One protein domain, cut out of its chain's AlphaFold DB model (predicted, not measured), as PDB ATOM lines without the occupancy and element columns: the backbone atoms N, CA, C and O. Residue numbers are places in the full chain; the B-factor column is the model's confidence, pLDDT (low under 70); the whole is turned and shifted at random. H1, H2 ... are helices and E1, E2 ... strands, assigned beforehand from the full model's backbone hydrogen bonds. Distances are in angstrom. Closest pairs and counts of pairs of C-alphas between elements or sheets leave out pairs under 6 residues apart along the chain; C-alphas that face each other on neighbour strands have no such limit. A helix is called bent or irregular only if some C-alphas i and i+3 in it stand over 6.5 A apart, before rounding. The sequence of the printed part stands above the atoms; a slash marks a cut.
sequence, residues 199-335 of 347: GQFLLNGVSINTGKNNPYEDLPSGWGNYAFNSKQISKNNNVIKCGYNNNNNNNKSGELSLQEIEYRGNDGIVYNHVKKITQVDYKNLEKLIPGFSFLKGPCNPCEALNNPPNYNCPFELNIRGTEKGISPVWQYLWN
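AT A GLANCE: This is residues 199 to 335 of the 347 residues of an uncharacterized protein of viral metagenome (UniProt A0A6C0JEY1). A strongly twisted sheet of four strands, E1 to E4, has the short helices H1 and H4 packed on it near one end of a flat outline, where the small two-strand sheet E5 and E6 also lies with H3 beside E5. At the far end a long loop, residues 209 to 225, leads out to H2, away from the sheet, and the turn at residues 267 to 272 sticks out. The printed part has 137 residues, 62 of them, under half, in named elements, in the order H1 E1 H2 E2 E3 E4 H3 E5 H4 E6 H5; the class is mixed, helices and strands. The larger sheet, order E1 - E2 - E3 - E4, and the smaller are antiparallel throughout. The whole is only just loose, close to compact, with a radius of gyration of the C-alphas of 17.4 A and spans of 54 by 42 by 22 A.

IN THESE COORDINATES: The sheet has E1, residues 206 to 208, E2, 238 to 244, 17.5 A long, E3, 256 to 266, 26.3 A, and E4, 273 to 279, 19.1 A. E3 begins at C-alpha 256, (34.226, 50.749, 20.609), and bends by 59 degrees at residue 259. H1, residues 199 to 204, begins at (41.746, 55.937, 32.087). H2 is residues 226 to 229, H3 282 to 288, 9.6 A, and H4 301 to 305. E5 is residues 292 to 294 and E6 315 to 317. H5, residues 328 to 333, ends at C-alpha 333, (32.925, 54.911, 39.758). H3 is irregular: C-alphas 283 and 286 are 7.5 A apart.

HOW THE PARTS SIT: E2, E3 and E4 form a meander, each strand the antiparallel neighbour of the one before; E2 and E3, and E3 and E4, are hairpins. N 241 and O 259 are 2.9 A apart, within hydrogen-bond range, as are N 262 and O 276 at 2.9 A. Edge strand E1 is antiparallel to E2, with N 208 and O 238 2.8 A apart. H1 is on the sheet at a height of 5.5 A, over none of the strands; its closest C-alphas to E2 are those of Leu 202 and Cys 242, 5.3 A. H4 is on the sheet at a height of 8.5 A, only just over E3, on which 3 of its 5 C-alphas fall. H1 and H4 only just touch, with 3 pairs of C-alphas within 8 A, the closest Leu 202 and Cys 302, 6.4 A. H3 only grazes the sheet. The closest C-alphas of H3 and E5 are those of Glu 286 and Phe 292, 5.2 A. E5 and E6 are antiparallel, with N 316 and O 293 2.8 A apart. H2 and H5 are not on the larger sheet; H5 is apart from H4. Every O i to N i+4 pair is within hydrogen-bond range in H1 and H5, 1 of 3 in H3 and 0 of 1 in H4, where O i to N i+3 gives 3 of 4 and 1 of 2; H2 is too short for an i+4 pair.

THE WHOLE: The C-alphas of Gly 222 and Asn 335, the two farthest apart, are 53.8 A apart. The printed part has no cut. The links E1 to H2 and E2 to E3 are long. The mean pLDDT of the printed part is 80.7; 35 residues are under 70, among them 217 to 235 and 246 to 254.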
ATOM      1  N   GLY A 199      42.195  55.144  33.233       94.31
ATOM      2  CA  GLY A 199      41.746  55.937  32.087       94.31
ATOM      3  C   GLY A 199      42.835  56.129  31.032       94.31
ATOM      4  O   GLY A 199      42.561  56.018  29.838       94.31
ATOM      5  N   GLN A 200      44.082  56.335  31.457       93.12
ATOM      6  CA  GLN A 200      45.240  56.408  30.563       93.12
ATOM      7  C   GLN A 200      45.449  55.099  29.796       93.12
ATOM      8  O   GLN A 200      45.720  55.131  28.598       93.12
ATOM      9  N   PHE A 201      45.251  53.948  30.437       93.44
ATOM     10  CA  PHE A 201      45.248  52.661  29.750       93.44
ATOM     11  C   PHE A 201      44.146  52.591  28.685       93.44
ATOM     12  O   PHE A 201      44.423  52.191  27.556       93.44
ATOM     13  N   LEU A 202      42.921  53.019  28.992       94.44
ATOM     14  CA  LEU A 202      41.830  52.979  28.013       94.44
ATOM     15  C   LEU A 202      42.096  53.904  26.811       94.44
ATOM     16  O   LEU A 202      41.893  53.494  25.668       94.44
ATOM     17  N   LEU A 203      42.572  55.129  27.056       92.69
ATOM     18  CA  LEU A 203      42.763  56.162  26.030       92.69
ATOM     19  C   LEU A 203      44.063  55.992  25.228       92.69
ATOM     20  O   LEU A 203      44.067  56.030  23.992       92.69
ATOM     21  N   ASN A 204      45.174  55.817  25.939       91.44
ATOM     22  CA  ASN A 204      46.523  55.834  25.375       91.44
ATOM     23  C   ASN A 204      47.092  54.428  25.190       91.44
ATOM     24  O   ASN A 204      47.914  54.213  24.296       91.44
ATOM     25  N   GLY A 205      46.589  53.464  25.954       90.69
ATOM     26  CA  GLY A 205      47.010  52.077  25.885       90.69
ATOM     27  C   GLY A 205      48.165  51.728  26.799       90.69
ATOM     28  O   GLY A 205      48.750  52.564  27.482       90.69
ATOM     29  N   VAL A 206      48.516  50.448  26.757       89.50
ATOM     30  CA  VAL A 206      49.710  49.902  27.395       89.50
ATOM     31  C   VAL A 206      50.593  49.223  26.362       89.50
ATOM     32  O   VAL A 206      50.122  48.533  25.456       89.50
ATOM     33  N   SER A 207      51.897  49.427  26.515       86.62
ATOM     34  CA  SER A 207      52.918  48.759  25.722       86.62
ATOM     35  C   SER A 207      53.078  47.307  26.176       86.62
ATOM     36  O   SER A 207      53.365  47.050  27.345       86.62
ATOM     37  N   ILE A 208      52.917  46.361  25.252       84.75
ATOM     38  CA  ILE A 208      53.109  44.932  25.499       84.75
ATOM     39  C   ILE A 208      54.414  44.454  24.863       84.75
ATOM     40  O   ILE A 208      54.646  44.583  23.661       84.75
ATOM     41  N   ASN A 209      55.289  43.876  25.683       75.56
ATOM     42  CA  ASN A 209      56.501  43.241  25.185       75.56
ATOM     43  C   ASN A 209      56.159  41.818  24.728       75.56
ATOM     44  O   ASN A 209      55.964  40.922  25.546       75.56
ATOM     45  N   THR A 210      56.098  41.609  23.415       66.31
ATOM     46  CA  THR A 210      55.788  40.305  22.806       66.31
ATOM     47  C   THR A 210      56.987  39.348  22.795       66.31
ATOM     48  O   THR A 210      56.887  38.231  22.286       66.31
ATOM     49  N   GLY A 211      58.145  39.774  23.315       65.00
ATOM     50  CA  GLY A 211      59.398  39.017  23.282       65.00
ATOM     51  C   GLY A 211      60.000  38.877  21.879       65.00
ATOM     52  O   GLY A 211      61.012  38.195  21.715       65.00
ATOM     53  N   LYS A 212      59.396  39.506  20.863       64.69
ATOM     54  CA  LYS A 212      59.848  39.492  19.470       64.69
ATOM     55  C   LYS A 212      60.145  40.914  19.014       64.69
ATOM     56  O   LYS A 212      59.344  41.820  19.214       64.69
ATOM     57  N   ASN A 213      61.290  41.090  18.364       67.00
ATOM     58  CA  ASN A 213      61.666  42.370  17.774       67.00
ATOM     59  C   ASN A 213      60.726  42.709  16.612       67.00
ATOM     60  O   ASN A 213      60.484  41.854  15.758       67.00
ATOM     61  N   ASN A 214      60.259  43.958  16.541       70.06
ATOM     62  CA  ASN A 214      59.486  44.437  15.401       70.06
ATOM     63  C   ASN A 214      60.383  44.480  14.138       70.06
ATOM     64  O   ASN A 214      61.380  45.220  14.117       70.06
ATOM     65  N   PRO A 215      60.085  43.684  13.090       68.56
ATOM     66  CA  PRO A 215      60.916  43.634  11.890       68.56
ATOM     67  C   PRO A 215      60.734  44.860  10.983       68.56
ATOM     68  O   PRO A 215      61.573  45.078  10.119       68.56
ATOM     69  N   TYR A 216      59.678  45.656  11.185       70.44
ATOM     70  CA  TYR A 216      59.328  46.810  10.347       70.44
ATOM     71  C   TYR A 216      59.816  48.150  10.898       70.44
ATOM     72  O   TYR A 216      59.579  49.195  10.301       70.44
ATOM     73  N   GLU A 217      60.440  48.147  12.071       69.38
ATOM     74  CA  GLU A 217      61.009  49.364  12.626       69.38
ATOM     75  C   GLU A 217      62.376  49.641  12.012       69.38
ATOM     76  O   GLU A 217      63.357  48.938  12.310       69.38
ATOM     77  N   ASP A 218      62.399  50.682  11.181       62.81
ATOM     78  CA  ASP A 218      63.608  51.308  10.668       62.81
ATOM     79  C   ASP A 218      64.392  51.930  11.824       62.81
ATOM     80  O   ASP A 218      63.872  52.728  12.606       62.81
ATOM     81  N   LEU A 219      65.664  51.551  11.939       63.50
ATOM     82  CA  LEU A 219      66.566  52.188  12.888       63.50
ATOM     83  C   LEU A 219      66.899  53.601  12.379       63.50
ATOM     84  O   LEU A 219      67.075  53.765  11.167       63.50
ATOM     85  N   PRO A 220      67.038  54.610  13.261       60.53
ATOM     86  CA  PRO A 220      67.461  55.945  12.855       60.53
ATOM     87  C   PRO A 220      68.745  55.867  12.021       60.53
ATOM     88  O   PRO A 220      69.751  55.291  12.457       60.53
ATOM     89  N   SER A 221      68.718  56.413  10.804       55.66
ATOM     90  CA  SER A 221      69.886  56.401   9.928       55.66
ATOM     91  C   SER A 221      71.019  57.239  10.542       55.66
ATOM     92  O   SER A 221      70.796  58.274  11.166       55.66
ATOM     93  N   GLY A 222      72.259  56.755  10.423       57.19
ATOM     94  CA  GLY A 222      73.453  57.451  10.920       57.19
ATOM     95  C   GLY A 222      73.793  57.265  12.406       57.19
ATOM     96  O   GLY A 222      74.872  57.683  12.812       57.19
ATOM     97  N   TRP A 223      72.950  56.608  13.214       52.53
ATOM     98  CA  TRP A 223      73.197  56.425  14.661       52.53
ATOM     99  C   TRP A 223      73.834  55.076  15.044       52.53
ATOM    100  O   TRP A 223      74.140  54.836  16.211       52.53
ATOM    101  N   GLY A 224      74.094  54.198  14.069       57.41
ATOM    102  CA  GLY A 224      74.583  52.840  14.321       57.41
ATOM    103  C   GLY A 224      73.531  51.952  15.006       57.41
ATOM    104  O   GLY A 224      72.604  52.412  15.663       57.41
ATOM    105  N   ASN A 225      73.652  50.633  14.859       64.44
ATOM    106  CA  ASN A 225      72.721  49.671  15.468       64.44
ATOM    107  C   ASN A 225      73.134  49.245  16.892       64.44
ATOM    108  O   ASN A 225      72.488  48.381  17.482       64.44
ATOM    109  N   TYR A 226      74.191  49.843  17.458       69.38
ATOM    110  CA  TYR A 226      74.759  49.451  18.751       69.38
ATOM    111  C   TYR A 226      73.742  49.542  19.891       69.38
ATOM    112  O   TYR A 226      73.597  48.586  20.646       69.38
ATOM    113  N   ALA A 227      72.988  50.640  20.001       61.44
ATOM    114  CA  ALA A 227      72.012  50.826  21.078       61.44
ATOM    115  C   ALA A 227      70.866  49.787  21.040       61.44
ATOM    116  O   ALA A 227      70.361  49.370  22.081       61.44
ATOM    117  N   PHE A 228      70.512  49.303  19.844       64.44
ATOM    118  CA  PHE A 228      69.511  48.251  19.649       64.44
ATOM    119  C   PHE A 228      70.096  46.849  19.890       64.44
ATOM    120  O   PHE A 228      69.498  46.039  20.594       64.44
ATOM    121  N   ASN A 229      71.298  46.570  19.373       66.81
ATOM    122  CA  ASN A 229      71.989  45.283  19.550       66.81
ATOM    123  C   ASN A 229      72.409  45.038  21.006       66.81
ATOM    124  O   ASN A 229      72.343  43.911  21.494       66.81
ATOM    125  N   SER A 230      72.808  46.100  21.709       66.19
ATOM    126  CA  SER A 230      73.132  46.076  23.140       66.19
ATOM    127  C   SER A 230      71.894  45.994  24.038       66.19
ATOM    128  O   SER A 230      72.043  45.868  25.251       66.19
ATOM    129  N   LYS A 231      70.679  46.045  23.464       61.09
ATOM    130  CA  LYS A 231      69.392  46.096  24.179       61.09
ATOM    131  C   LYS A 231      69.246  47.308  25.112       61.09
ATOM    132  O   LYS A 231      68.409  47.280  26.010       61.09
ATOM    133  N   GLN A 232      70.034  48.365  24.906       55.38
ATOM    134  CA  GLN A 232      69.867  49.633  25.625       55.38
ATOM    135  C   GLN A 232      68.601  50.373  25.178       55.38
ATOM    136  O   GLN A 232      67.974  51.050  25.987       55.38
ATOM    137  N   ILE A 233      68.206  50.211  23.911       53.56
ATOM    138  CA  ILE A 233      66.964  50.737  23.342       53.56
ATOM    139  C   ILE A 233      66.140  49.557  22.823       53.56
ATOM    140  O   ILE A 233      66.603  48.783  21.981       53.56
ATOM    141  N   SER A 234      64.922  49.398  23.338       57.56
ATOM    142  CA  SER A 234      63.966  48.420  22.824       57.56
ATOM    143  C   SER A 234      63.241  48.977  21.608       57.56
ATOM    144  O   SER A 234      62.788  50.120  21.628       57.56
ATOM    145  N   LYS A 235      63.088  48.132  20.592       65.06
ATOM    146  CA  LYS A 235      62.199  48.369  19.458       65.06
ATOM    147  C   LYS A 235      60.753  48.638  19.907       65.06
ATOM    148  O   LYS A 235      60.340  48.150  20.960       65.06
ATOM    149  N   ASN A 236      59.995  49.391  19.111       70.00
ATOM    150  CA  ASN A 236      58.597  49.739  19.342       70.00
ATOM    151  C   ASN A 236      57.748  48.481  19.576       70.00
ATOM    152  O   ASN A 236      57.443  47.719  18.655       70.00
ATOM    153  N   ASN A 237      57.360  48.300  20.833       80.00
ATOM    154  CA  ASN A 237      56.415  47.291  21.288       80.00
ATOM    155  C   ASN A 237      55.008  47.561  20.738       80.00
ATOM    156  O   ASN A 237      54.636  48.707  20.467       80.00
ATOM    157  N   ASN A 238      54.196  46.508  20.665       87.88
ATOM    158  CA  ASN A 238      52.782  46.654  20.334       87.88
ATOM    159  C   ASN A 238      52.057  47.389  21.470       87.88
ATOM    160  O   ASN A 238      52.465  47.320  22.632       87.88
ATOM    161  N   VAL A 239      50.982  48.098  21.136       90.38
ATOM    162  CA  VAL A 239      50.165  48.827  22.115       90.38
ATOM    163  C   VAL A 239      48.756  48.263  22.116       90.38
ATOM    164  O   VAL A 239      48.125  48.201  21.064       90.38
ATOM    165  N   ILE A 240      48.250  47.891  23.288       92.44
ATOM    166  CA  ILE A 240      46.843  47.529  23.472       92.44
ATOM    167  C   ILE A 240      46.098  48.743  24.017       92.44
ATOM    168  O   ILE A 240      46.483  49.261  25.062       92.44
ATOM    169  N   LYS A 241      45.035  49.178  23.334       93.25
ATOM    170  CA  LYS A 241      44.173  50.290  23.767       93.25
ATOM    171  C   LYS A 241      42.735  50.141  23.283       93.25
ATOM    172  O   LYS A 241      42.451  49.304  22.426       93.25
ATOM    173  N   CYS A 242      41.836  50.982  23.781       94.00
ATOM    174  CA  CYS A 242      40.486  51.080  23.238       94.00
ATOM    175  C   CYS A 242      40.463  51.967  21.987       94.00
ATOM    176  O   CYS A 242      41.134  52.998  21.912       94.00
ATOM    177  N   GLY A 243      39.689  51.558  20.985       90.25
ATOM    178  CA  GLY A 243      39.556  52.283  19.729       90.25
ATOM    179  C   GLY A 243      38.264  51.942  18.999       90.25
ATOM    180  O   GLY A 243      37.676  50.874  19.177       90.25
ATOM    181  N   TYR A 244      37.804  52.867  18.163       85.31
ATOM    182  CA  TYR A 244      36.658  52.622  17.297       85.31
ATOM    183  C   TYR A 244      37.055  51.699  16.149       85.31
ATOM    184  O   TYR A 244      38.116  51.862  15.537       85.31
ATOM    185  N   ASN A 245      36.220  50.701  15.870       71.38
ATOM    186  CA  ASN A 245      36.452  49.809  14.747       71.38
ATOM    187  C   ASN A 245      36.053  50.496  13.428       71.38
ATOM    188  O   ASN A 245      34.869  50.635  13.132       71.38
ATOM    189  N   ASN A 246      37.027  50.894  12.610       63.94
ATOM    190  CA  ASN A 246      36.783  51.551  11.319       63.94
ATOM    191  C   ASN A 246      36.553  50.557  10.162       63.94
ATOM    192  O   ASN A 246      36.900  50.837   9.019       63.94
ATOM    193  N   ASN A 247      35.959  49.390  10.429       54.38
ATOM    194  CA  ASN A 247      35.755  48.351   9.413       54.38
ATOM    195  C   ASN A 247      34.616  48.619   8.408       54.38
ATOM    196  O   ASN A 247      34.253  47.709   7.672       54.38
ATOM    197  N   ASN A 248      34.051  49.828   8.314       45.78
ATOM    198  CA  ASN A 248      33.031  50.135   7.306       45.78
ATOM    199  C   ASN A 248      33.202  51.544   6.724       45.78
ATOM    200  O   ASN A 248      33.210  52.524   7.462       45.78
ATOM    201  N   ASN A 249      33.212  51.640   5.389       49.59
ATOM    202  CA  ASN A 249      33.171  52.871   4.574       49.59
ATOM    203  C   ASN A 249      31.883  53.711   4.747       49.59
ATOM    204  O   ASN A 249      31.538  54.517   3.887       49.59
ATOM    205  N   ASN A 250      31.143  53.513   5.834       49.53
ATOM    206  CA  ASN A 250      29.927  54.242   6.145       49.53
ATOM    207  C   ASN A 250      30.228  55.127   7.350       49.53
ATOM    208  O   ASN A 250      30.723  54.619   8.348       49.53
ATOM    209  N   ASN A 251      29.903  56.417   7.257       48.25
ATOM    210  CA  ASN A 251      30.140  57.486   8.241       48.25
ATOM    211  C   ASN A 251      29.439  57.291   9.614       48.25
ATOM    212  O   ASN A 251      28.872  58.230  10.166       48.25
ATOM    213  N   LYS A 252      29.427  56.078  10.170       49.38
ATOM    214  CA  LYS A 252      29.008  55.771  11.535       49.38
ATOM    215  C   LYS A 252      30.248  55.370  12.317       49.38
ATOM    216  O   LYS A 252      30.917  54.414  11.934       49.38
ATOM    217  N   SER A 253      30.530  56.088  13.404       57.50
ATOM    218  CA  SER A 253      31.524  55.678  14.395       57.50
ATOM    219  C   SER A 253      31.284  54.210  14.746       57.50
ATOM    220  O   SER A 253      30.167  53.841  15.115       57.50
ATOM    221  N   GLY A 254      32.293  53.364  14.522       65.50
ATOM    222  CA  GLY A 254      32.186  51.928  14.759       65.50
ATOM    223  C   GLY A 254      31.951  51.594  16.228       65.50
ATOM    224  O   GLY A 254      31.979  52.462  17.094       65.50
ATOM    225  N   GLU A 255      31.734  50.318  16.528       78.56
ATOM    226  CA  GLU A 255      31.672  49.860  17.916       78.56
ATOM    227  C   GLU A 255      33.041  50.047  18.590       78.56
ATOM    228  O   GLU A 255      34.096  49.764  17.999       78.56
ATOM    229  N   LEU A 256      33.023  50.566  19.817       87.50
ATOM    230  CA  LEU A 256      34.226  50.749  20.609       87.50
ATOM    231  C   LEU A 256      34.735  49.381  21.074       87.50
ATOM    232  O   LEU A 256      34.035  48.632  21.754       87.50
ATOM    233  N   SER A 257      35.968  49.054  20.708       89.19
ATOM    234  CA  SER A 257      36.554  47.740  20.955       89.19
ATOM    235  C   SER A 257      38.018  47.850  21.352       89.19
ATOM    236  O   SER A 257      38.684  48.859  21.118       89.19
ATOM    237  N   LEU A 258      38.519  46.793  21.978       92.62
ATOM    238  CA  LEU A 258      39.923  46.676  22.314       92.62
ATOM    239  C   LEU A 258      40.732  46.318  21.060       92.62
ATOM    240  O   LEU A 258      40.368  45.416  20.300       92.62
ATOM    241  N   GLN A 259      41.837  47.024  20.853       92.44
ATOM    242  CA  GLN A 259      42.675  46.911  19.669       92.44
ATOM    243  C   GLN A 259      44.146  46.793  20.061       92.44
ATOM    244  O   GLN A 259      44.627  47.498  20.945       92.44
ATOM    245  N   GLU A 260      44.862  45.928  19.357       91.62
ATOM    246  CA  GLU A 260      46.315  45.857  19.352       91.62
ATOM    247  C   GLU A 260      46.829  46.615  18.132       91.62
ATOM    248  O   GLU A 260      46.385  46.400  17.002       91.62
ATOM    249  N   ILE A 261      47.760  47.526  18.381       88.44
ATOM    250  CA  ILE A 261      48.375  48.382  17.380       88.44
ATOM    251  C   ILE A 261      49.828  47.957  17.240       88.44
ATOM    252  O   ILE A 261      50.638  48.143  18.148       88.44
ATOM    253  N   GLU A 262      50.148  47.417  16.072       87.56
ATOM    254  CA  GLU A 262      51.494  47.035  15.668       87.56
ATOM    255  C   GLU A 262      52.033  48.080  14.686       87.56
ATOM    256  O   GLU A 262      51.421  48.374  13.655       87.56
ATOM    257  N   TYR A 263      53.194  48.650  14.994       84.06
ATOM    258  CA  TYR A 263      53.881  49.563  14.087       84.06
ATOM    259  C   TYR A 263      54.476  48.800  12.893       84.06
ATOM    260  O   TYR A 263      55.109  47.763  13.073       84.06
ATOM    261  N   ARG A 264      54.278  49.303  11.674       82.06
ATOM    262  CA  ARG A 264      54.665  48.651  10.411       82.06
ATOM    263  C   ARG A 264      55.625  49.508   9.570       82.06
ATOM    264  O   ARG A 264      55.721  49.293   8.366       82.06
ATOM    265  N   GLY A 265      56.336  50.443  10.199       74.25
ATOM    266  CA  GLY A 265      57.257  51.357   9.519       74.25
ATOM    267  C   GLY A 265      56.578  52.649   9.068       74.25
ATOM    268  O   GLY A 265      55.507  53.003   9.566       74.25
ATOM    269  N   ASN A 266      57.202  53.352   8.125       78.75
ATOM    270  CA  ASN A 266      56.682  54.592   7.551       78.75
ATOM    271  C   ASN A 266      56.327  54.413   6.071       78.75
ATOM    272  O   ASN A 266      56.956  53.634   5.359       78.75
ATOM    273  N   ASP A 267      55.323  55.151   5.605       75.81
ATOM    274  CA  ASP A 267      55.023  55.272   4.181       75.81
ATOM    275  C   ASP A 267      56.178  55.989   3.461       75.81
ATOM    276  O   ASP A 267      56.683  57.005   3.936       75.81
ATOM    277  N   GLY A 268      56.576  55.474   2.297       67.38
ATOM    278  CA  GLY A 268      57.695  55.998   1.514       67.38
ATOM    279  C   GLY A 268      57.419  57.335   0.821       67.38
ATOM    280  O   GLY A 268      58.363  57.955   0.338       67.38
ATOM    281  N   ILE A 269      56.161  57.785   0.755       72.88
ATOM    282  CA  ILE A 269      55.792  59.038   0.076       72.88
ATOM    283  C   ILE A 269      55.699  60.196   1.074       72.88
ATOM    284  O   ILE A 269      56.316  61.239   0.866       72.88
ATOM    285  N   VAL A 270      54.931  60.023   2.155       79.31
ATOM    286  CA  VAL A 270      54.618  61.111   3.104       79.31
ATOM    287  C   VAL A 270      55.305  60.918   4.465       79.31
ATOM    288  O   VAL A 270      55.142  61.745   5.356       79.31
ATOM    289  N   TYR A 271      56.078  59.840   4.654       72.62
ATOM    290  CA  TYR A 271      56.689  59.466   5.944       72.62
ATOM    291  C   TYR A 271      55.679  59.270   7.088       72.62
ATOM    292  O   TYR A 271      56.025  59.327   8.267       72.62
ATOM    293  N   ASN A 272      54.420  58.983   6.753       77.69
ATOM    294  CA  ASN A 272      53.387  58.707   7.744       77.69
ATOM    295  C   ASN A 272      53.613  57.343   8.405       77.69
ATOM    296  O   ASN A 272      53.880  56.356   7.722       77.69
ATOM    297  N   HIS A 273      53.418  57.262   9.722       77.94
ATOM    298  CA  HIS A 273      53.491  56.001  10.459       77.94
ATOM    299  C   HIS A 273      52.417  55.011   9.992       77.94
ATOM    300  O   HIS A 273      51.219  55.232  10.190       77.94
ATOM    301  N   VAL A 274      52.851  53.878   9.448       80.69
ATOM    302  CA  VAL A 274      51.981  52.771   9.059       80.69
ATOM    303  C   VAL A 274      51.744  51.894  10.280       80.69
ATOM    304  O   VAL A 274      52.671  51.512  10.998       80.69
ATOM    305  N   LYS A 275      50.478  51.571  10.543       86.25
ATOM    306  CA  LYS A 275      50.068  50.756  11.688       86.25
ATOM    307  C   LYS A 275      49.148  49.645  11.215       86.25
ATOM    308  O   LYS A 275      48.266  49.878  10.392       86.25
ATOM    309  N   LYS A 276      49.328  48.448  11.764       86.88
ATOM    310  CA  LYS A 276      48.360  47.359  11.661       86.88
ATOM    311  C   LYS A 276      47.544  47.333  12.945       86.88
ATOM    312  O   LYS A 276      48.109  47.282  14.032       86.88
ATOM    313  N   ILE A 277      46.227  47.383  12.799       88.06
ATOM    314  CA  ILE A 277      45.283  47.338  13.911       88.06
ATOM    315  C   ILE A 277      44.598  45.974  13.878       88.06
ATOM    316  O   ILE A 277      44.028  45.592  12.856       88.06
ATOM    317  N   THR A 278      44.665  45.236  14.979       90.38
ATOM    318  CA  THR A 278      43.985  43.947  15.147       90.38
ATOM    319  C   THR A 278      43.064  43.997  16.352       90.38
ATOM    320  O   THR A 278      43.439  44.498  17.407       90.38
ATOM    321  N   GLN A 279      41.844  43.482  16.209       90.94
ATOM    322  CA  GLN A 279      40.902  43.407  17.323       90.94
ATOM    323  C   GLN A 279      41.379  42.375  18.352       90.94
ATOM    324  O   GLN A 279      41.774  41.267  17.986       90.94
ATOM    325  N   VAL A 280      41.314  42.738  19.632       90.94
ATOM    326  CA  VAL A 280      41.721  41.889  20.755       90.94
ATOM    327  C   VAL A 280      40.485  41.478  21.544       90.94
ATOM    328  O   VAL A 280      39.646  42.310  21.884       90.94
ATOM    329  N   ASP A 281      40.374  40.189  21.860       92.25
ATOM    330  CA  ASP A 281      39.365  39.708  22.804       92.25
ATOM    331  C   ASP A 281      39.777  40.089  24.234       92.25
ATOM    332  O   ASP A 281      40.856  39.708  24.701       92.25
ATOM    333  N   TYR A 282      38.901  40.812  24.938       91.31
ATOM    334  CA  TYR A 282      39.130  41.263  26.311       91.31
ATOM    335  C   TYR A 282      39.407  40.098  27.277       91.31
ATOM    336  O   TYR A 282      40.107  40.276  28.271       91.31
ATOM    337  N   LYS A 283      38.938  38.879  26.971       93.56
ATOM    338  CA  LYS A 283      39.205  37.672  27.777       93.56
ATOM    339  C   LYS A 283      40.684  37.295  27.835       93.56
ATOM    340  O   LYS A 283      41.092  36.554  28.725       93.56
ATOM    341  N   ASN A 284      41.490  37.789  26.899       92.31
ATOM    342  CA  ASN A 284      42.921  37.521  26.853       92.31
ATOM    343  C   ASN A 284      43.760  38.590  27.567       92.31
ATOM    344  O   ASN A 284      44.976  38.430  27.650       92.31
ATOM    345  N   LEU A 285      43.146  39.654  28.102       92.06
ATOM    346  CA  LEU A 285      43.875  40.793  28.667       92.06
ATOM    347  C   LEU A 285      44.841  40.419  29.790       92.06
ATOM    348  O   LEU A 285      45.992  40.841  29.746       92.06
ATOM    349  N   GLU A 286      44.422  39.572  30.730       92.44
ATOM    350  CA  GLU A 286      45.267  39.139  31.860       92.44
ATOM    351  C   GLU A 286      46.526  38.382  31.409       92.44
ATOM    352  O   GLU A 286      47.543  38.379  32.096       92.44
ATOM    353  N   LYS A 287      46.478  37.745  30.230       91.44
ATOM    354  CA  LYS A 287      47.632  37.052  29.636       91.44
ATOM    355  C   LYS A 287      48.521  37.998  28.835       91.44
ATOM    356  O   LYS A 287      49.724  37.774  28.750       91.44
ATOM    357  N   LEU A 288      47.921  39.002  28.198       89.62
ATOM    358  CA  LEU A 288      48.605  39.916  27.285       89.62
ATOM    359  C   LEU A 288      49.287  41.075  28.015       89.62
ATOM    360  O   LEU A 288      50.341  41.529  27.575       89.62
ATOM    361  N   ILE A 289      48.699  41.552  29.113       90.12
ATOM    362  CA  ILE A 289      49.171  42.719  29.858       90.12
ATOM    363  C   ILE A 289      49.632  42.267  31.249       90.12
ATOM    364  O   ILE A 289      48.805  42.027  32.131       90.12
ATOM    365  N   PRO A 290      50.951  42.180  31.493       88.12
ATOM    366  CA  PRO A 290      51.470  41.893  32.822       88.12
ATOM    367  C   PRO A 290      50.986  42.924  33.849       88.12
ATOM    368  O   PRO A 290      51.172  44.127  33.666       88.12
ATOM    369  N   GLY A 291      50.397  42.440  34.945       89.19
ATOM    370  CA  GLY A 291      49.853  43.284  36.013       89.19
ATOM    371  C   GLY A 291      48.409  43.743  35.798       89.19
ATOM    372  O   GLY A 291      47.899  44.463  36.650       89.19
ATOM    373  N   PHE A 292      47.750  43.339  34.708       93.44
ATOM    374  CA  PHE A 292      46.309  43.517  34.527       93.44
ATOM    375  C   PHE A 292      45.538  42.333  35.131       93.44
ATOM    376  O   PHE A 292      45.883  41.178  34.872       93.44
ATOM    377  N   SER A 293      44.465  42.610  35.872       94.56
ATOM    378  CA  SER A 293      43.552  41.585  36.401       94.56
ATOM    379  C   SER A 293      42.121  42.096  36.533       94.56
ATOM    380  O   SER A 293      41.901  43.227  36.965       94.56
ATOM    381  N   PHE A 294      41.132  41.261  36.217       95.00
ATOM    382  CA  PHE A 294      39.721  41.586  36.434       95.00
ATOM    383  C   PHE A 294      39.301  41.339  37.887       95.00
ATOM    384  O   PHE A 294      39.649  40.319  38.476       95.00
ATOM    385  N   LEU A 295      38.471  42.223  38.455       91.62
ATOM    386  CA  LEU A 295      37.980  42.052  39.833       91.62
ATOM    387  C   LEU A 295      36.729  41.170  39.928       91.62
ATOM    388  O   LEU A 295      36.556  40.439  40.899       91.62
ATOM    389  N   LYS A 296      35.827  41.262  38.940       88.38
ATOM    390  CA  LYS A 296      34.526  40.556  38.920       88.38
ATOM    391  C   LYS A 296      34.408  39.543  37.769       88.38
ATOM    392  O   LYS A 296      33.314  39.076  37.466       88.38
ATOM    393  N   GLY A 297      35.536  39.200  37.144       90.50
ATOM    394  CA  GLY A 297      35.625  38.337  35.966       90.50
ATOM    395  C   GLY A 297      35.740  39.106  34.638       90.50
ATOM    396  O   GLY A 297      35.605  40.330  34.626       90.50
ATOM    397  N   PRO A 298      36.015  38.405  33.518       93.00
ATOM    398  CA  PRO A 298      36.293  39.046  32.237       93.00
ATOM    399  C   PRO A 298      35.104  39.838  31.689       93.00
ATOM    400  O   PRO A 298      34.022  39.293  31.471       93.00
ATOM    401  N   CYS A 299      35.343  41.110  31.399       93.19
ATOM    402  CA  CYS A 299      34.385  42.049  30.823       93.19
ATOM    403  C   CYS A 299      35.103  42.992  29.850       93.19
ATOM    404  O   CYS A 299      36.334  43.021  29.808       93.19
ATOM    405  N   ASN A 300      34.355  43.755  29.048       92.56
ATOM    406  CA  ASN A 300      34.942  44.715  28.118       92.56
ATOM    407  C   ASN A 300      35.287  46.032  28.846       92.56
ATOM    408  O   ASN A 300      34.374  46.789  29.177       92.56
ATOM    409  N   PRO A 301      36.576  46.359  29.070       94.38
ATOM    410  CA  PRO A 301      36.947  47.571  29.799       94.38
ATOM    411  C   PRO A 301      36.711  48.849  28.980       94.38
ATOM    412  O   PRO A 301      36.617  49.936  29.547       94.38
ATOM    413  N   CYS A 302      36.574  48.741  27.654       94.38
ATOM    414  CA  CYS A 302      36.370  49.897  26.790       94.38
ATOM    415  C   CYS A 302      34.992  50.542  26.966       94.38
ATOM    416  O   CYS A 302      34.845  51.719  26.660       94.38
ATOM    417  N   GLU A 303      34.001  49.835  27.516       91.75
ATOM    418  CA  GLU A 303      32.653  50.382  27.734       91.75
ATOM    419  C   GLU A 303      32.635  51.657  28.596       91.75
ATOM    420  O   GLU A 303      31.727  52.482  28.467       91.75
ATOM    421  N   ALA A 304      33.668  51.873  29.413       92.06
ATOM    422  CA  ALA A 304      33.829  53.086  30.207       92.06
ATOM    423  C   ALA A 304      34.096  54.355  29.370       92.06
ATOM    424  O   ALA A 304      33.976  55.459  29.897       92.06
ATOM    425  N   LEU A 305      34.431  54.228  28.079       91.31
ATOM    426  CA  LEU A 305      34.569  55.362  27.153       91.31
ATOM    427  C   LEU A 305      33.329  55.584  26.269       91.31
ATOM    428  O   LEU A 305      33.357  56.441  25.385       91.31
ATOM    429  N   ASN A 306      32.246  54.826  26.472       87.62
ATOM    430  CA  ASN A 306      30.978  55.097  25.794       87.62
ATOM    431  C   ASN A 306      30.386  56.450  26.240       87.62
ATOM    432  O   ASN A 306      30.811  57.047  27.230       87.62
ATOM    433  N   ASN A 307      29.390  56.940  25.501       81.19
ATOM    434  CA  ASN A 307      28.613  58.122  25.873       81.19
ATOM    435  C   ASN A 307      27.114  57.759  25.865       81.19
ATOM    436  O   ASN A 307      26.548  57.657  24.772       81.19
ATOM    437  N   PRO A 308      26.478  57.544  27.034       80.00
ATOM    438  CA  PRO A 308      27.036  57.676  28.386       80.00
ATOM    439  C   PRO A 308      28.052  56.567  28.744       80.00
ATOM    440  O   PRO A 308      27.978  55.462  28.198       80.00
ATOM    441  N   PRO A 309      29.008  56.840  29.654       86.88
ATOM    442  CA  PRO A 309      30.014  55.863  30.055       86.88
ATOM    443  C   PRO A 309      29.403  54.753  30.914       86.88
ATOM    444  O   PRO A 309      28.523  54.997  31.742       86.88
ATOM    445  N   ASN A 310      29.897  53.527  30.737       89.81
ATOM    446  CA  ASN A 310      29.472  52.361  31.504       89.81
ATOM    447  C   ASN A 310      30.642  51.816  32.341       89.81
ATOM    448  O   ASN A 310      31.629  51.308  31.813       89.81
ATOM    449  N   TYR A 311      30.498  51.892  33.665       91.12
ATOM    450  CA  TYR A 311      31.518  51.509  34.642       91.12
ATOM    451  C   TYR A 311      31.300  50.099  35.228       91.12
ATOM    452  O   TYR A 311      31.727  49.803  36.337       91.12
ATOM    453  N   ASN A 312      30.661  49.185  34.497       90.81
ATOM    454  CA  ASN A 312      30.387  47.829  34.996       90.81
ATOM    455  C   ASN A 312      31.582  46.864  34.920       90.81
ATOM    456  O   ASN A 312      31.460  45.718  35.357       90.81
ATOM    457  N   CYS A 313      32.726  47.305  34.388       93.50
ATOM    458  CA  CYS A 313      33.910  46.468  34.207       93.50
ATOM    459  C   CYS A 313      35.078  46.889  35.119       93.50
ATOM    460  O   CYS A 313      35.959  47.626  34.676       93.50
ATOM    461  N   PRO A 314      35.095  46.451  36.393       95.06
ATOM    462  CA  PRO A 314      36.182  46.758  37.312       95.06
ATOM    463  C   PRO A 314      37.410  45.873  37.076       95.06
ATOM    464  O   PRO A 314      37.319  44.640  37.030       95.06
ATOM    465  N   PHE A 315      38.572  46.513  36.994       95.06
ATOM    466  CA  PHE A 315      39.870  45.868  36.815       95.06
ATOM    467  C   PHE A 315      40.944  46.564  37.653       95.06
ATOM    468  O   PHE A 315      40.773  47.691  38.105       95.06
ATOM    469  N   GLU A 316      42.070  45.896  37.855       94.06
ATOM    470  CA  GLU A 316      43.250  46.460  38.499       94.06
ATOM    471  C   GLU A 316      44.418  46.471  37.512       94.06
ATOM    472  O   GLU A 316      44.564  45.564  36.687       94.06
ATOM    473  N   LEU A 317      45.243  47.518  37.596       92.12
ATOM    474  CA  LEU A 317      46.396  47.712  36.731       92.12
ATOM    475  C   LEU A 317      47.650  48.016  37.555       92.12
ATOM    476  O   LEU A 317      47.882  49.147  37.977       92.12
ATOM    477  N   ASN A 318      48.480  46.994  37.744       88.75
ATOM    478  CA  ASN A 318      49.732  47.051  38.493       88.75
ATOM    479  C   ASN A 318      50.943  47.059  37.544       88.75
ATOM    480  O   ASN A 318      51.707  46.093  37.467       88.75
ATOM    481  N   ILE A 319      51.127  48.161  36.810       79.00
ATOM    482  CA  ILE A 319      52.262  48.346  35.890       79.00
ATOM    483  C   ILE A 319      53.448  48.987  36.629       79.00
ATOM    484  O   ILE A 319      53.286  49.853  37.492       79.00
ATOM    485  N   ARG A 320      54.676  48.587  36.273       71.75
ATOM    486  CA  ARG A 320      55.909  49.199  36.802       71.75
ATOM    487  C   ARG A 320      55.925  50.713  36.564       71.75
ATOM    488  O   ARG A 320      55.688  51.160  35.448       71.75
ATOM    489  N   GLY A 321      56.268  51.481  37.599       69.88
ATOM    490  CA  GLY A 321      56.327  52.947  37.532       69.88
ATOM    491  C   GLY A 321      54.989  53.650  37.776       69.88
ATOM    492  O   GLY A 321      54.955  54.874  37.768       69.88
ATOM    493  N   THR A 322      53.912  52.900  38.029       70.31
ATOM    494  CA  THR A 322      52.622  53.448  38.473       70.31
ATOM    495  C   THR A 322      52.356  53.091  39.933       70.31
ATOM    496  O   THR A 322      52.921  52.126  40.460       70.31
ATOM    497  N   GLU A 323      51.521  53.884  40.606       76.19
ATOM    498  CA  GLU A 323      51.049  53.563  41.955       76.19
ATOM    499  C   GLU A 323      50.333  52.207  41.967       76.19
ATOM    500  O   GLU A 323      49.685  51.832  40.989       76.19
ATOM    501  N   LYS A 324      50.432  51.459  43.069       82.62
ATOM    502  CA  LYS A 324      49.744  50.166  43.218       82.62
ATOM    503  C   LYS A 324      48.269  50.354  43.579       82.62
ATOM    504  O   LYS A 324      47.912  51.365  44.177       82.62
ATOM    505  N   GLY A 325      47.436  49.362  43.271       87.69
ATOM    506  CA  GLY A 325      46.008  49.365  43.612       87.69
ATOM    507  C   GLY A 325      45.145  50.091  42.581       87.69
ATOM    508  O   GLY A 325      45.599  50.358  41.476       87.69
ATOM    509  N   ILE A 326      43.905  50.427  42.930       92.44
ATOM    510  CA  ILE A 326      42.960  51.127  42.040       92.44
ATOM    511  C   ILE A 326      42.898  52.601  42.428       92.44
ATOM    512  O   ILE A 326      42.815  52.907  43.619       92.44
ATOM    513  N   SER A 327      42.909  53.514  41.459       92.94
ATOM    514  CA  SER A 327      42.827  54.951  41.745       92.94
ATOM    515  C   SER A 327      41.483  55.351  42.390       92.94
ATOM    516  O   SER A 327      40.442  54.815  41.998       92.94
ATOM    517  N   PRO A 328      41.454  56.320  43.333       93.38
ATOM    518  CA  PRO A 328      40.249  56.668  44.103       93.38
ATOM    519  C   PRO A 328      39.010  56.986  43.256       93.38
ATOM    520  O   PRO A 328      37.914  56.526  43.564       93.38
ATOM    521  N   VAL A 329      39.182  57.708  42.143       94.44
ATOM    522  CA  VAL A 329      38.077  58.021  41.221       94.44
ATOM    523  C   VAL A 329      37.456  56.762  40.608       94.44
ATOM    524  O   VAL A 329      36.240  56.675  40.498       94.44
ATOM    525  N   TRP A 330      38.254  55.745  40.273       94.56
ATOM    526  CA  TRP A 330      37.737  54.481  39.742       94.56
ATOM    527  C   TRP A 330      37.129  53.600  40.828       94.56
ATOM    528  O   TRP A 330      36.134  52.932  40.565       94.56
ATOM    529  N   GLN A 331      37.642  53.654  42.061       93.19
ATOM    530  CA  GLN A 331      36.966  53.026  43.202       93.19
ATOM    531  C   GLN A 331      35.559  53.607  43.388       93.19
ATOM    532  O   GLN A 331      34.602  52.846  43.524       93.19
ATOM    533  N   TYR A 332      35.428  54.937  43.310       92.88
ATOM    534  CA  TYR A 332      34.141  55.629  43.357       92.88
ATOM    535  C   TYR A 332      33.225  55.206  42.198       92.88
ATOM    536  O   TYR A 332      32.107  54.754  42.434       92.88
ATOM    537  N   LEU A 333      33.711  55.261  40.952       92.94
ATOM    538  CA  LEU A 333      32.925  54.911  39.758       92.94
ATOM    539  C   LEU A 333      32.478  53.441  39.727       92.94
ATOM    540  O   LEU A 333      31.403  53.129  39.220       92.94
ATOM    541  N   TRP A 334      33.280  52.533  40.281       92.69
ATOM    542  CA  TRP A 334      32.963  51.106  40.384       92.69
ATOM    543  C   TRP A 334      32.204  50.727  41.654       92.69
ATOM    544  O   TRP A 334      31.899  49.543  41.851       92.69
ATOM    545  N   ASN A 335      31.902  51.713  42.504       89.44
ATOM    546  CA  ASN A 335      31.279  51.525  43.808       89.44
ATOM    547  C   ASN A 335      32.011  50.459  44.650       89.44
ATOM    548  O   ASN A 335      31.409  49.558  45.241       89.44
TER     549      ASN A 335